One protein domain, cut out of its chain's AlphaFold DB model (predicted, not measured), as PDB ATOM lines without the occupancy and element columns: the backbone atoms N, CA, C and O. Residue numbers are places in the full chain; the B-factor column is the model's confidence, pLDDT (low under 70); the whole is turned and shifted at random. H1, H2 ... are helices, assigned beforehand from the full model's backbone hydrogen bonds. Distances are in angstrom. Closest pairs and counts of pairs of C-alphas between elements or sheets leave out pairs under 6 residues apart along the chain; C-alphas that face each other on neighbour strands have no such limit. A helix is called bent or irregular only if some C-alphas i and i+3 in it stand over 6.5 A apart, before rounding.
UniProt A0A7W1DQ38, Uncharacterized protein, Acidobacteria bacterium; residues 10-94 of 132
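This is residues 10 to 94 of the 132 residues of an uncharacterized protein of Acidobacteria bacterium (UniProt A0A7W1DQ38). One very long helix, H3, reaches far out of a small helical body in which H1 and the shorter H2 fold back on each other, and the first part of H3 passes the beginning of H1. Residues 69 to 94, of which 69 to 93 belong to H3, stick out as a free arm that makes much of the length. The 85 printed residues hold three named helices, in the order H1, H2, H3, and no named strand; the class is all helix. The whole is extended, with a radius of gyration of the C-alphas of 22.9 A and spans of 78 by 23 by 13 A.

H1, residues 13 to 34, begins at C-alpha 13 (40.664, -35.061, 24.780) and is 32.4 A long. It is neither bent nor irregular, but only just: C-alphas 28 and 31 are 6.1 A apart. H2 covers residues 39 to 50. H3, residues 53 to 93, is 59.4 A long and ends at C-alpha 93 (60.382, -9.733, -5.652).

H1 touches H2 with residues 25 to 33 alone, the closest C-alphas being those of Ser 29 and Ala 42, 5.0 A apart. These two run opposite ways at a steep tilt of 62 degrees. With residues 13 to 21 alone, H1 touches residues 57 to 65 of H3; the closest C-alphas are those of Lys 14 and Arg 61, 5.9 A apart. They run opposite ways at a steep tilt of 41 degrees. H2 and H3 are close but not clearly touching, about perpendicular at 73 degrees; their closest C-alphas, of Val 47 and Leu 53, are 7.7 A apart. Each O i to N i+4 pair is within hydrogen-bond range in H2 and H3; in H1, 16 of 18 are.

The C-alphas of Gly 36 and Ala 94, the two farthest apart, are 78.0 A apart. The printed part has no cut, and both links are tight. The mean pLDDT of the printed part is 80.9; residues 10 to 11, 31 to 32 and 50 are under 70.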
ATOM      1  N   ARG A  10      48.131 -28.711  26.586       54.78
ATOM      2  CA  ARG A  10      46.889 -29.290  26.056       54.78
ATOM      3  C   ARG A  10      46.626 -30.578  26.836       54.78
ATOM      4  O   ARG A  10      47.418 -31.520  26.772       54.78
ATOM      5  N   ARG A  11      45.575 -30.579  27.660       62.62
ATOM      6  CA  ARG A  11      45.023 -31.821  28.205       62.62
ATOM      7  C   ARG A  11      44.601 -32.669  27.006       62.62
ATOM      8  O   ARG A  11      44.166 -32.134  25.993       62.62
ATOM      9  N   THR A  12      44.815 -33.977  27.085       71.94
ATOM     10  CA  THR A  12      44.303 -34.877  26.051       71.94
ATOM     11  C   THR A  12      42.779 -34.810  26.067       71.94
ATOM     12  O   THR A  12      42.207 -34.691  27.150       71.94
ATOM     13  N   VAL A  13      42.133 -34.957  24.907       72.00
ATOM     14  CA  VAL A  13      40.664 -35.061  24.780       72.00
ATOM     15  C   VAL A  13      40.075 -35.982  25.851       72.00
ATOM     16  O   VAL A  13      39.124 -35.637  26.540       72.00
ATOM     17  N   LYS A  14      40.725 -37.128  26.089       74.06
ATOM     18  CA  LYS A  14      40.352 -38.064  27.155       74.06
ATOM     19  C   LYS A  14      40.306 -37.419  28.548       74.06
ATOM     20  O   LYS A  14      39.360 -37.645  29.288       74.06
ATOM     21  N   ALA A  15      41.329 -36.651  28.923       77.94
ATOM     22  CA  ALA A  15      41.396 -36.011  30.234       77.94
ATOM     23  C   ALA A  15      40.376 -34.872  30.393       77.94
ATOM     24  O   ALA A  15      40.003 -34.556  31.517       77.94
ATOM     25  N   GLU A  16      39.953 -34.253  29.291       76.00
ATOM     26  CA  GLU A  16      38.936 -33.199  29.281       76.00
ATOM     27  C   GLU A  16      37.530 -33.793  29.445       76.00
ATOM     28  O   GLU A  16      36.819 -33.420  30.378       76.00
ATOM     29  N   VAL A  17      37.202 -34.826  28.658       78.88
ATOM     30  CA  VAL A  17      35.945 -35.592  28.768       78.88
ATOM     31  C   VAL A  17      35.779 -36.209  30.165       78.88
ATOM     32  O   VAL A  17      34.696 -36.167  30.748       78.88
ATOM     33  N   ASP A  18      36.857 -36.755  30.737       81.19
ATOM     34  CA  ASP A  18      36.846 -37.342  32.084       81.19
ATOM     35  C   ASP A  18      36.536 -36.319  33.182       81.19
ATOM     36  O   ASP A  18      35.841 -36.629  34.154       81.19
ATOM     37  N   GLU A  19      37.070 -35.105  33.047       81.75
ATOM     38  CA  GLU A  19      36.861 -34.047  34.028       81.75
ATOM     39  C   GLU A  19      35.438 -33.493  33.946       81.75
ATOM     40  O   GLU A  19      34.794 -33.299  34.976       81.75
ATOM     41  N   GLU A  20      34.918 -33.311  32.734       81.56
ATOM     42  CA  GLU A  20      33.555 -32.831  32.513       81.56
ATOM     43  C   GLU A  20      32.507 -33.826  33.031       81.56
ATOM     44  O   GLU A  20      31.596 -33.444  33.771       81.56
ATOM     45  N   LEU A  21      32.689 -35.128  32.772       82.06
ATOM     46  CA  LEU A  21      31.838 -36.183  33.336       82.06
ATOM     47  C   LEU A  21      31.869 -36.195  34.868       82.06
ATOM     48  O   LEU A  21      30.834 -36.374  35.519       82.06
ATOM     49  N   LYS A  22      33.047 -35.981  35.462       82.94
ATOM     50  CA  LYS A  22      33.196 -35.902  36.918       82.94
ATOM     51  C   LYS A  22      32.445 -34.699  37.493       82.94
ATOM     52  O   LYS A  22      31.734 -34.868  38.482       82.94
ATOM     53  N   ILE A  23      32.563 -33.531  36.866       80.12
ATOM     54  CA  ILE A  23      31.861 -32.303  37.267       80.12
ATOM     55  C   ILE A  23      30.340 -32.502  37.186       80.12
ATOM     56  O   ILE A  23      29.618 -32.157  38.122       80.12
ATOM     57  N   HIS A  24      29.843 -33.133  36.120       79.38
ATOM     58  CA  HIS A  24      28.419 -33.435  35.973       79.38
ATOM     59  C   HIS A  24      27.887 -34.404  37.035       79.38
ATOM     60  O   HIS A  24      26.789 -34.203  37.564       79.38
ATOM     61  N   LEU A  25      28.653 -35.445  37.366       80.88
ATOM     62  CA  LEU A  25      28.296 -36.386  38.427       80.88
ATOM     63  C   LEU A  25      28.309 -35.729  39.810       80.88
ATOM     64  O   LEU A  25      27.432 -36.018  40.624       80.88
ATOM     65  N   GLU A  26      29.273 -34.845  40.074       80.62
ATOM     66  CA  GLU A  26      29.346 -34.093  41.328       80.62
ATOM     67  C   GLU A  26      28.147 -33.148  41.477       80.62
ATOM     68  O   GLU A  26      27.442 -33.244  42.482       80.62
ATOM     69  N   MET A  27      27.813 -32.362  40.446       77.94
ATOM     70  CA  MET A  27      26.623 -31.496  40.461       77.94
ATOM     71  C   MET A  27      25.324 -32.277  40.703       77.94
ATOM     72  O   MET A  27      24.490 -31.856  41.502       77.94
ATOM     73  N   ARG A  28      25.148 -33.447  40.070       72.25
ATOM     74  CA  ARG A  28      23.967 -34.298  40.316       72.25
ATOM     75  C   ARG A  28      23.940 -34.914  41.713       72.25
ATOM     76  O   ARG A  28      22.871 -35.272  42.198       72.25
ATOM     77  N   SER A  29      25.094 -35.059  42.358       74.81
ATOM     78  CA  SER A  29      25.183 -35.589  43.720       74.81
ATOM     79  C   SER A  29      24.917 -34.542  44.809       74.81
ATOM     80  O   SER A  29      24.590 -34.928  45.930       74.81
ATOM     81  N   ASP A  30      24.970 -33.243  44.496       75.75
ATOM     82  CA  ASP A  30      24.722 -32.173  45.472       75.75
ATOM     83  C   ASP A  30      23.231 -32.035  45.847       75.75
ATOM     84  O   ASP A  30      22.901 -31.797  47.011       75.75
ATOM     85  N   GLU A  31      22.306 -32.281  44.913       69.38
ATOM     86  CA  GLU A  31      20.851 -32.249  45.161       69.38
ATOM     87  C   GLU A  31      20.360 -33.308  46.180       69.38
ATOM     88  O   GLU A  31      19.562 -32.990  47.069       69.38
ATOM     89  N   PRO A  32      20.764 -34.590  46.089       67.56
ATOM     90  CA  PRO A  32      20.450 -35.599  47.104       67.56
ATOM     91  C   PRO A  32      21.118 -35.322  48.457       67.56
ATOM     92  O   PRO A  32      20.509 -35.562  49.498       67.56
ATOM     93  N   VAL A  33      22.345 -34.787  48.456       76.81
ATOM     94  CA  VAL A  33      23.069 -34.433  49.690       76.81
ATOM     95  C   VAL A  33      22.359 -33.309  50.438       76.81
ATOM     96  O   VAL A  33      22.198 -33.395  51.654       76.81
ATOM     97  N   ALA A  34      21.842 -32.308  49.721       74.31
ATOM     98  CA  ALA A  34      21.020 -31.246  50.300       74.31
ATOM     99  C   ALA A  34      19.714 -31.766  50.938       74.31
ATOM    100  O   ALA A  34      19.166 -31.128  51.834       74.31
ATOM    101  N   ARG A  35      19.239 -32.949  50.523       74.81
ATOM    102  CA  ARG A  35      18.077 -33.651  51.097       74.81
ATOM    103  C   ARG A  35      18.435 -34.603  52.249       74.81
ATOM    104  O   ARG A  35      17.566 -35.323  52.727       74.81
ATOM    105  N   GLY A  36      19.690 -34.598  52.708       75.62
ATOM    106  CA  GLY A  36      20.153 -35.368  53.868       75.62
ATOM    107  C   GLY A  36      20.706 -36.761  53.549       75.62
ATOM    108  O   GLY A  36      21.015 -37.513  54.470       75.62
ATOM    109  N   ILE A  37      20.858 -37.115  52.269       80.19
ATOM    110  CA  ILE A  37      21.453 -38.394  51.853       80.19
ATOM    111  C   ILE A  37      22.983 -38.298  51.944       80.19
ATOM    112  O   ILE A  37      23.584 -37.273  51.619       80.19
ATOM    113  N   SER A  38      23.645 -39.372  52.379       82.19
ATOM    114  CA  SER A  38      25.108 -39.398  52.482       82.19
ATOM    115  C   SER A  38      25.775 -39.173  51.111       82.19
ATOM    116  O   SER A  38      25.320 -39.705  50.098       82.19
ATOM    117  N   ARG A  39      26.897 -38.432  51.049       75.81
ATOM    118  CA  ARG A  39      27.642 -38.179  49.785       75.81
ATOM    119  C   ARG A  39      27.965 -39.462  49.013       75.81
ATOM    120  O   ARG A  39      27.941 -39.472  47.785       75.81
ATOM    121  N   ALA A  40      28.279 -40.542  49.725       77.50
ATOM    122  CA  ALA A  40      28.601 -41.826  49.115       77.50
ATOM    123  C   ALA A  40      27.374 -42.480  48.452       77.50
ATOM    124  O   ALA A  40      27.499 -43.058  47.374       77.50
ATOM    125  N   GLU A  41      26.190 -42.377  49.059       79.94
ATOM    126  CA  GLU A  41      24.942 -42.847  48.446       79.94
ATOM    127  C   GLU A  41      24.470 -41.943  47.317       79.94
ATOM    128  O   GLU A  41      24.141 -42.456  46.253       79.94
ATOM    129  N   ALA A  42      24.530 -40.624  47.500       78.06
ATOM    130  CA  ALA A  42      24.171 -39.652  46.473       78.06
ATOM    131  C   ALA A  42      24.974 -39.863  45.183       78.06
ATOM    132  O   ALA A  42      24.422 -39.828  44.087       78.06
ATOM    133  N   ARG A  43      26.272 -40.163  45.309       74.19
ATOM    134  CA  ARG A  43      27.138 -40.456  44.164       74.19
ATOM    135  C   ARG A  43      26.789 -41.781  43.485       74.19
ATOM    136  O   ARG A  43      26.790 -41.851  42.261       74.19
ATOM    137  N   ARG A  44      26.483 -42.828  44.260       77.44
ATOM    138  CA  ARG A  44      26.056 -44.130  43.712       77.44
ATOM    139  C   ARG A  44      24.734 -44.020  42.960       77.44
ATOM    140  O   ARG A  44      24.596 -44.639  41.911       77.44
ATOM    141  N   GLU A  45      23.804 -43.232  43.479       77.69
ATOM    142  CA  GLU A  45      22.517 -42.963  42.841       77.69
ATOM    143  C   GLU A  45      22.685 -42.108  41.579       77.69
ATOM    144  O   GLU A  45      22.144 -42.451  40.532       77.69
ATOM    145  N   ALA A  46      23.521 -41.065  41.628       73.88
ATOM    146  CA  ALA A  46      23.824 -40.223  40.471       73.88
ATOM    147  C   ALA A  46      24.429 -41.025  39.307       73.88
ATOM    148  O   ALA A  46      24.022 -40.828  38.166       73.88
ATOM    149  N   VAL A  47      25.345 -41.961  39.592       74.94
ATOM    150  CA  VAL A  47      25.903 -42.893  38.592       74.94
ATOM    151  C   VAL A  47      24.810 -43.788  38.008       74.94
ATOM    152  O   VAL A  47      24.742 -43.964  36.795       74.94
ATOM    153  N   ARG A  48      23.917 -44.314  38.853       76.19
ATOM    154  CA  ARG A  48      22.811 -45.185  38.431       76.19
ATOM    155  C   ARG A  48      21.812 -44.458  37.524       76.19
ATOM    156  O   ARG A  48      21.357 -45.030  36.541       76.19
ATOM    157  N   GLN A  49      21.511 -43.195  37.830       73.56
ATOM    158  CA  GLN A  49      20.622 -42.336  37.039       73.56
ATOM    159  C   GLN A  49      21.265 -41.801  35.756       73.56
ATOM    160  O   GLN A  49      20.553 -41.385  34.844       73.56
ATOM    161  N   PHE A  50      22.597 -41.762  35.681       69.81
ATOM    162  CA  PHE A  50      23.307 -41.338  34.475       69.81
ATOM    163  C   PHE A  50      23.221 -42.381  33.351       69.81
ATOM    164  O   PHE A  50      23.310 -42.017  32.182       69.81
ATOM    165  N   GLY A  51      23.007 -43.657  33.688       74.38
ATOM    166  CA  GLY A  51      22.928 -44.742  32.711       74.38
ATOM    167  C   GLY A  51      24.310 -45.177  32.215       74.38
ATOM    168  O   GLY A  51      25.219 -45.386  33.017       74.38
ATOM    169  N   ASP A  52      24.471 -45.345  30.898       77.75
ATOM    170  CA  ASP A  52      25.722 -45.804  30.276       77.75
ATOM    171  C   ASP A  52      26.779 -44.683  30.191       77.75
ATOM    172  O   ASP A  52      26.964 -44.004  29.175       77.75
ATOM    173  N   LEU A  53      27.470 -44.480  31.312       74.31
ATOM    174  CA  LEU A  53      28.590 -43.546  31.440       74.31
ATOM    175  C   LEU A  53      29.770 -43.909  30.534       74.31
ATOM    176  O   LEU A  53      30.408 -43.012  29.983       74.31
ATOM    177  N   GLU A  54      30.063 -45.199  30.377       77.19
ATOM    178  CA  GLU A  54      31.235 -45.645  29.622       77.19
ATOM    179  C   GLU A  54      31.005 -45.465  28.115       77.19
ATOM    180  O   GLU A  54      31.870 -44.920  27.429       77.19
ATOM    181  N   GLY A  55      29.809 -45.789  27.608       79.25
ATOM    182  CA  GLY A  55      29.448 -45.540  26.209       79.25
ATOM    183  C   GLY A  55      29.417 -44.053  25.848       79.25
ATOM    184  O   GLY A  55      29.922 -43.655  24.796       79.25
ATOM    185  N   THR A  56      28.905 -43.199  26.742       75.81
ATOM    186  CA  THR A  56      28.900 -41.735  26.543       75.81
ATOM    187  C   THR A  56      30.323 -41.176  26.484       75.81
ATOM    188  O   THR A  56      30.652 -40.370  25.613       75.81
ATOM    189  N   ARG A  57      31.196 -41.651  27.377       80.31
ATOM    190  CA  ARG A  57      32.614 -41.285  27.422       80.31
ATOM    191  C   ARG A  57      33.351 -41.683  26.148       80.31
ATOM    192  O   ARG A  57      34.088 -40.871  25.590       80.31
ATOM    193  N   GLU A  58      33.160 -42.913  25.676       80.50
ATOM    194  CA  GLU A  58      33.783 -43.381  24.437       80.50
ATOM    195  C   GLU A  58      33.276 -42.622  23.212       80.50
ATOM    196  O   GLU A  58      34.080 -42.260  22.351       80.50
ATOM    197  N   TYR A  59      31.977 -42.322  23.154       80.56
ATOM    198  CA  TYR A  59      31.389 -41.528  22.080       80.56
ATOM    199  C   TYR A  59      31.989 -40.119  22.017       80.56
ATOM    200  O   TYR A  59      32.481 -39.716  20.961       80.56
ATOM    201  N   CYS A  60      32.002 -39.393  23.143       76.88
ATOM    202  CA  CYS A  60      32.593 -38.054  23.232       76.88
ATOM    203  C   CYS A  60      34.075 -38.079  22.853       76.88
ATOM    204  O   CYS A  60      34.515 -37.293  22.016       76.88
ATOM    205  N   ARG A  61      34.826 -39.051  23.382       79.81
ATOM    206  CA  ARG A  61      36.249 -39.202  23.077       79.81
ATOM    207  C   ARG A  61      36.497 -39.440  21.590       79.81
ATOM    208  O   ARG A  61      37.373 -38.798  21.020       79.81
ATOM    209  N   ARG A  62      35.733 -40.330  20.952       77.38
ATOM    210  CA  ARG A  62      35.909 -40.636  19.525       77.38
ATOM    211  C   ARG A  62      35.588 -39.426  18.652       77.38
ATOM    212  O   ARG A  62      36.306 -39.154  17.696       77.38
ATOM    213  N   GLN A  63      34.529 -38.695  18.994       73.94
ATOM    214  CA  GLN A  63      34.104 -37.530  18.226       73.94
ATOM    215  C   GLN A  63      35.116 -36.376  18.310       73.94
ATOM    216  O   GLN A  63      35.408 -35.742  17.294       73.94
ATOM    217  N   ASP A  64      35.670 -36.123  19.496       75.12
ATOM    218  CA  ASP A  64      36.649 -35.053  19.697       75.12
ATOM    219  C   ASP A  64      38.043 -35.425  19.180       75.12
ATOM    220  O   ASP A  64      38.702 -34.577  18.583       75.12
ATOM    221  N   GLU A  65      38.475 -36.688  19.298       76.88
ATOM    222  CA  GLU A  65      39.734 -37.153  18.693       76.88
ATOM    223  C   GLU A  65      39.704 -36.999  17.156       76.88
ATOM    224  O   GLU A  65      40.677 -36.542  16.550       76.88
ATOM    225  N   GLU A  66      38.590 -37.335  16.497       76.75
ATOM    226  CA  GLU A  66      38.441 -37.165  15.045       76.75
ATOM    227  C   GLU A  66      38.466 -35.683  14.636       76.75
ATOM    228  O   GLU A  66      39.195 -35.299  13.714       76.75
ATOM    229  N   LYS A  67      37.714 -34.830  15.343       74.19
ATOM    230  CA  LYS A  67      37.654 -33.387  15.072       74.19
ATOM    231  C   LYS A  67      38.987 -32.692  15.317       74.19
ATOM    232  O   LYS A  67      39.395 -31.874  14.492       74.19
ATOM    233  N   GLU A  68      39.678 -33.012  16.410       78.12
ATOM    234  CA  GLU A  68      40.959 -32.391  16.744       78.12
ATOM    235  C   GLU A  68      42.013 -32.719  15.680       78.12
ATOM    236  O   GLU A  68      42.699 -31.817  15.203       78.12
ATOM    237  N   ASN A  69      42.070 -33.972  15.216       77.75
ATOM    238  CA  ASN A  69      42.989 -34.388  14.154       77.75
ATOM    239  C   ASN A  69      42.695 -33.701  12.811       77.75
ATOM    240  O   ASN A  69      43.619 -33.257  12.122       77.75
ATOM    241  N   VAL A  70      41.419 -33.603  12.422       81.81
ATOM    242  CA  VAL A  70      41.014 -32.915  11.185       81.81
ATOM    243  C   VAL A  70      41.338 -31.425  11.268       81.81
ATOM    244  O   VAL A  70      41.922 -30.872  10.335       81.81
ATOM    245  N   MET A  71      41.024 -30.782  12.393       79.19
ATOM    246  CA  MET A  71      41.281 -29.359  12.597       79.19
ATOM    247  C   MET A  71      42.782 -29.060  12.639       79.19
ATOM    248  O   MET A  71      43.229 -28.124  11.985       79.19
ATOM    249  N   GLN A  72      43.583 -29.881  13.325       82.19
ATOM    250  CA  GLN A  72      45.041 -29.746  13.333       82.19
ATOM    251  C   GLN A  72      45.628 -29.875  11.926       82.19
ATOM    252  O   GLN A  72      46.444 -29.052  11.524       82.19
ATOM    253  N   ARG A  73      45.182 -30.862  11.139       82.88
ATOM    254  CA  ARG A  73      45.622 -31.021   9.745       82.88
ATOM    255  C   ARG A  73      45.231 -29.834   8.869       82.88
ATOM    256  O   ARG A  73      46.050 -29.389   8.068       82.88
ATOM    257  N   ALA A  74      44.013 -29.321   9.026       88.12
ATOM    258  CA  ALA A  74      43.546 -28.153   8.288       88.12
ATOM    259  C   ALA A  74      44.383 -26.908   8.618       88.12
ATOM    260  O   ALA A  74      44.810 -26.214   7.699       88.12
ATOM    261  N   LEU A  75      44.679 -26.677   9.901       88.50
ATOM    262  CA  LEU A  75      45.524 -25.568  10.351       88.50
ATOM    263  C   LEU A  75      46.948 -25.681   9.798       88.50
ATOM    264  O   LEU A  75      47.443 -24.734   9.197       88.50
ATOM    265  N   LEU A  76      47.573 -26.859   9.896       90.56
ATOM    266  CA  LEU A  76      48.911 -27.091   9.338       90.56
ATOM    267  C   LEU A  76      48.952 -26.856   7.823       90.56
ATOM    268  O   LEU A  76      49.908 -26.284   7.306       90.56
ATOM    269  N   PHE A  77      47.915 -27.288   7.102       94.56
ATOM    270  CA  PHE A  77      47.827 -27.066   5.661       94.56
ATOM    271  C   PHE A  77      47.627 -25.584   5.319       94.56
ATOM    272  O   PHE A  77      48.228 -25.087   4.368       94.56
ATOM    273  N   GLN A  78      46.808 -24.868   6.092       93.56
ATOM    274  CA  GLN A  78      46.607 -23.429   5.927       93.56
ATOM    275  C   GLN A  78      47.899 -22.645   6.165       93.56
ATOM    276  O   GLN A  78      48.256 -21.825   5.316       93.56
ATOM    277  N   ASP A  79      48.619 -22.944   7.246       93.12
ATOM    278  CA  ASP A  79      49.901 -22.312   7.569       93.12
ATOM    279  C   ASP A  79      50.934 -22.588   6.471       93.12
ATOM    280  O   ASP A  79      51.537 -21.658   5.932       93.12
ATOM    281  N   LEU A  80      51.056 -23.845   6.027       95.44
ATOM    282  CA  LEU A  80      51.966 -24.214   4.941       95.44
ATOM    283  C   LEU A  80      51.634 -23.483   3.631       95.44
ATOM    284  O   LEU A  80      52.529 -23.008   2.935       95.44
ATOM    285  N   MET A  81      50.350 -23.377   3.275       96.25
ATOM    286  CA  MET A  81      49.916 -22.649   2.079       96.25
ATOM    287  C   MET A  81      50.183 -21.150   2.183       96.25
ATOM    288  O   MET A  81      50.534 -20.514   1.182       96.25
ATOM    289  N   GLN A  82      50.024 -20.573   3.371       95.31
ATOM    290  CA  GLN A  82      50.342 -19.177   3.620       95.31
ATOM    291  C   GLN A  82      51.844 -18.925   3.479       95.31
ATOM    292  O   GLN A  82      52.234 -18.031   2.722       95.31
ATOM    293  N   ASP A  83      52.674 -19.742   4.119       96.06
ATOM    294  CA  ASP A  83      54.129 -19.631   4.052       96.06
ATOM    295  C   ASP A  83      54.640 -19.835   2.627       96.06
ATOM    296  O   ASP A  83      55.465 -19.056   2.147       96.06
ATOM    297  N   LEU A  84      54.090 -20.806   1.894       95.88
ATOM    298  CA  LEU A  84      54.452 -21.049   0.500       95.88
ATOM    299  C   LEU A  84      54.058 -19.868  -0.396       95.88
ATOM    300  O   LEU A  84      54.858 -19.418  -1.217       95.88
ATOM    301  N   ARG A  85      52.862 -19.296  -0.209       96.00
ATOM    302  CA  ARG A  85      52.423 -18.099  -0.946       96.00
ATOM    303  C   ARG A  85      53.330 -16.903  -0.663       96.00
ATOM    304  O   ARG A  85      53.697 -16.177  -1.592       96.00
ATOM    305  N   ILE A  86      53.682 -16.683   0.602       95.19
ATOM    306  CA  ILE A  86      54.565 -15.586   1.010       95.19
ATOM    307  C   ILE A  86      55.979 -15.813   0.463       95.19
ATOM    308  O   ILE A  86      56.560 -14.891  -0.112       95.19
ATOM    309  N   GLY A  87      56.501 -17.036   0.564       93.88
ATOM    310  CA  GLY A  87      57.809 -17.436   0.055       93.88
ATOM    311  C   GLY A  87      57.928 -17.236  -1.453       93.88
ATOM    312  O   GLY A  87      58.824 -16.527  -1.908       93.88
ATOM    313  N   VAL A  88      56.971 -17.749  -2.235       95.38
ATOM    314  CA  VAL A  88      56.930 -17.551  -3.695       95.38
ATOM    315  C   VAL A  88      56.858 -16.066  -4.043       95.38
ATOM    316  O   VAL A  88      57.604 -15.587  -4.897       95.38
ATOM    317  N   ARG A  89      56.020 -15.289  -3.347       95.19
ATOM    318  CA  ARG A  89      55.943 -13.837  -3.563       95.19
ATOM    319  C   ARG A  89      57.259 -13.126  -3.232       95.19
ATOM    320  O   ARG A  89      57.580 -12.133  -3.878       95.19
ATOM    321  N   SER A  90      58.009 -13.608  -2.245       93.69
ATOM    322  CA  SER A  90      59.337 -13.089  -1.908       93.69
ATOM    323  C   SER A  90      60.350 -13.377  -3.021       93.69
ATOM    324  O   SER A  90      61.031 -12.462  -3.481       93.69
ATOM    325  N   LEU A  91      60.369 -14.610  -3.542       93.19
ATOM    326  CA  LEU A  91      61.244 -15.009  -4.654       93.19
ATOM    327  C   LEU A  91      60.994 -14.176  -5.918       93.19
ATOM    328  O   LEU A  91      61.944 -13.741  -6.570       93.19
ATOM    329  N   LEU A  92      59.725 -13.892  -6.227       94.00
ATOM    330  CA  LEU A  92      59.337 -13.045  -7.360       94.00
ATOM    331  C   LEU A  92      59.742 -11.573  -7.183       94.00
ATOM    332  O   LEU A  92      59.907 -10.861  -8.170       94.00
ATOM    333  N   ARG A  93      59.915 -11.100  -5.942       95.56
ATOM    334  CA  ARG A  93      60.382  -9.733  -5.652       95.56
ATOM    335  C   ARG A  93      61.901  -9.584  -5.718       95.56
ATOM    336  O   ARG A  93      62.372  -8.463  -5.870       95.56
ATOM    337  N   ALA A  94      62.652 -10.681  -5.628       94.88
ATOM    338  CA  ALA A  94      64.114 -10.694  -5.686       94.88
ATOM    339  C   ALA A  94      64.629 -11.543  -6.871       94.88
ATOM    340  O   ALA A  94      65.342 -12.529  -6.663       94.88
TER     341      ALA A  94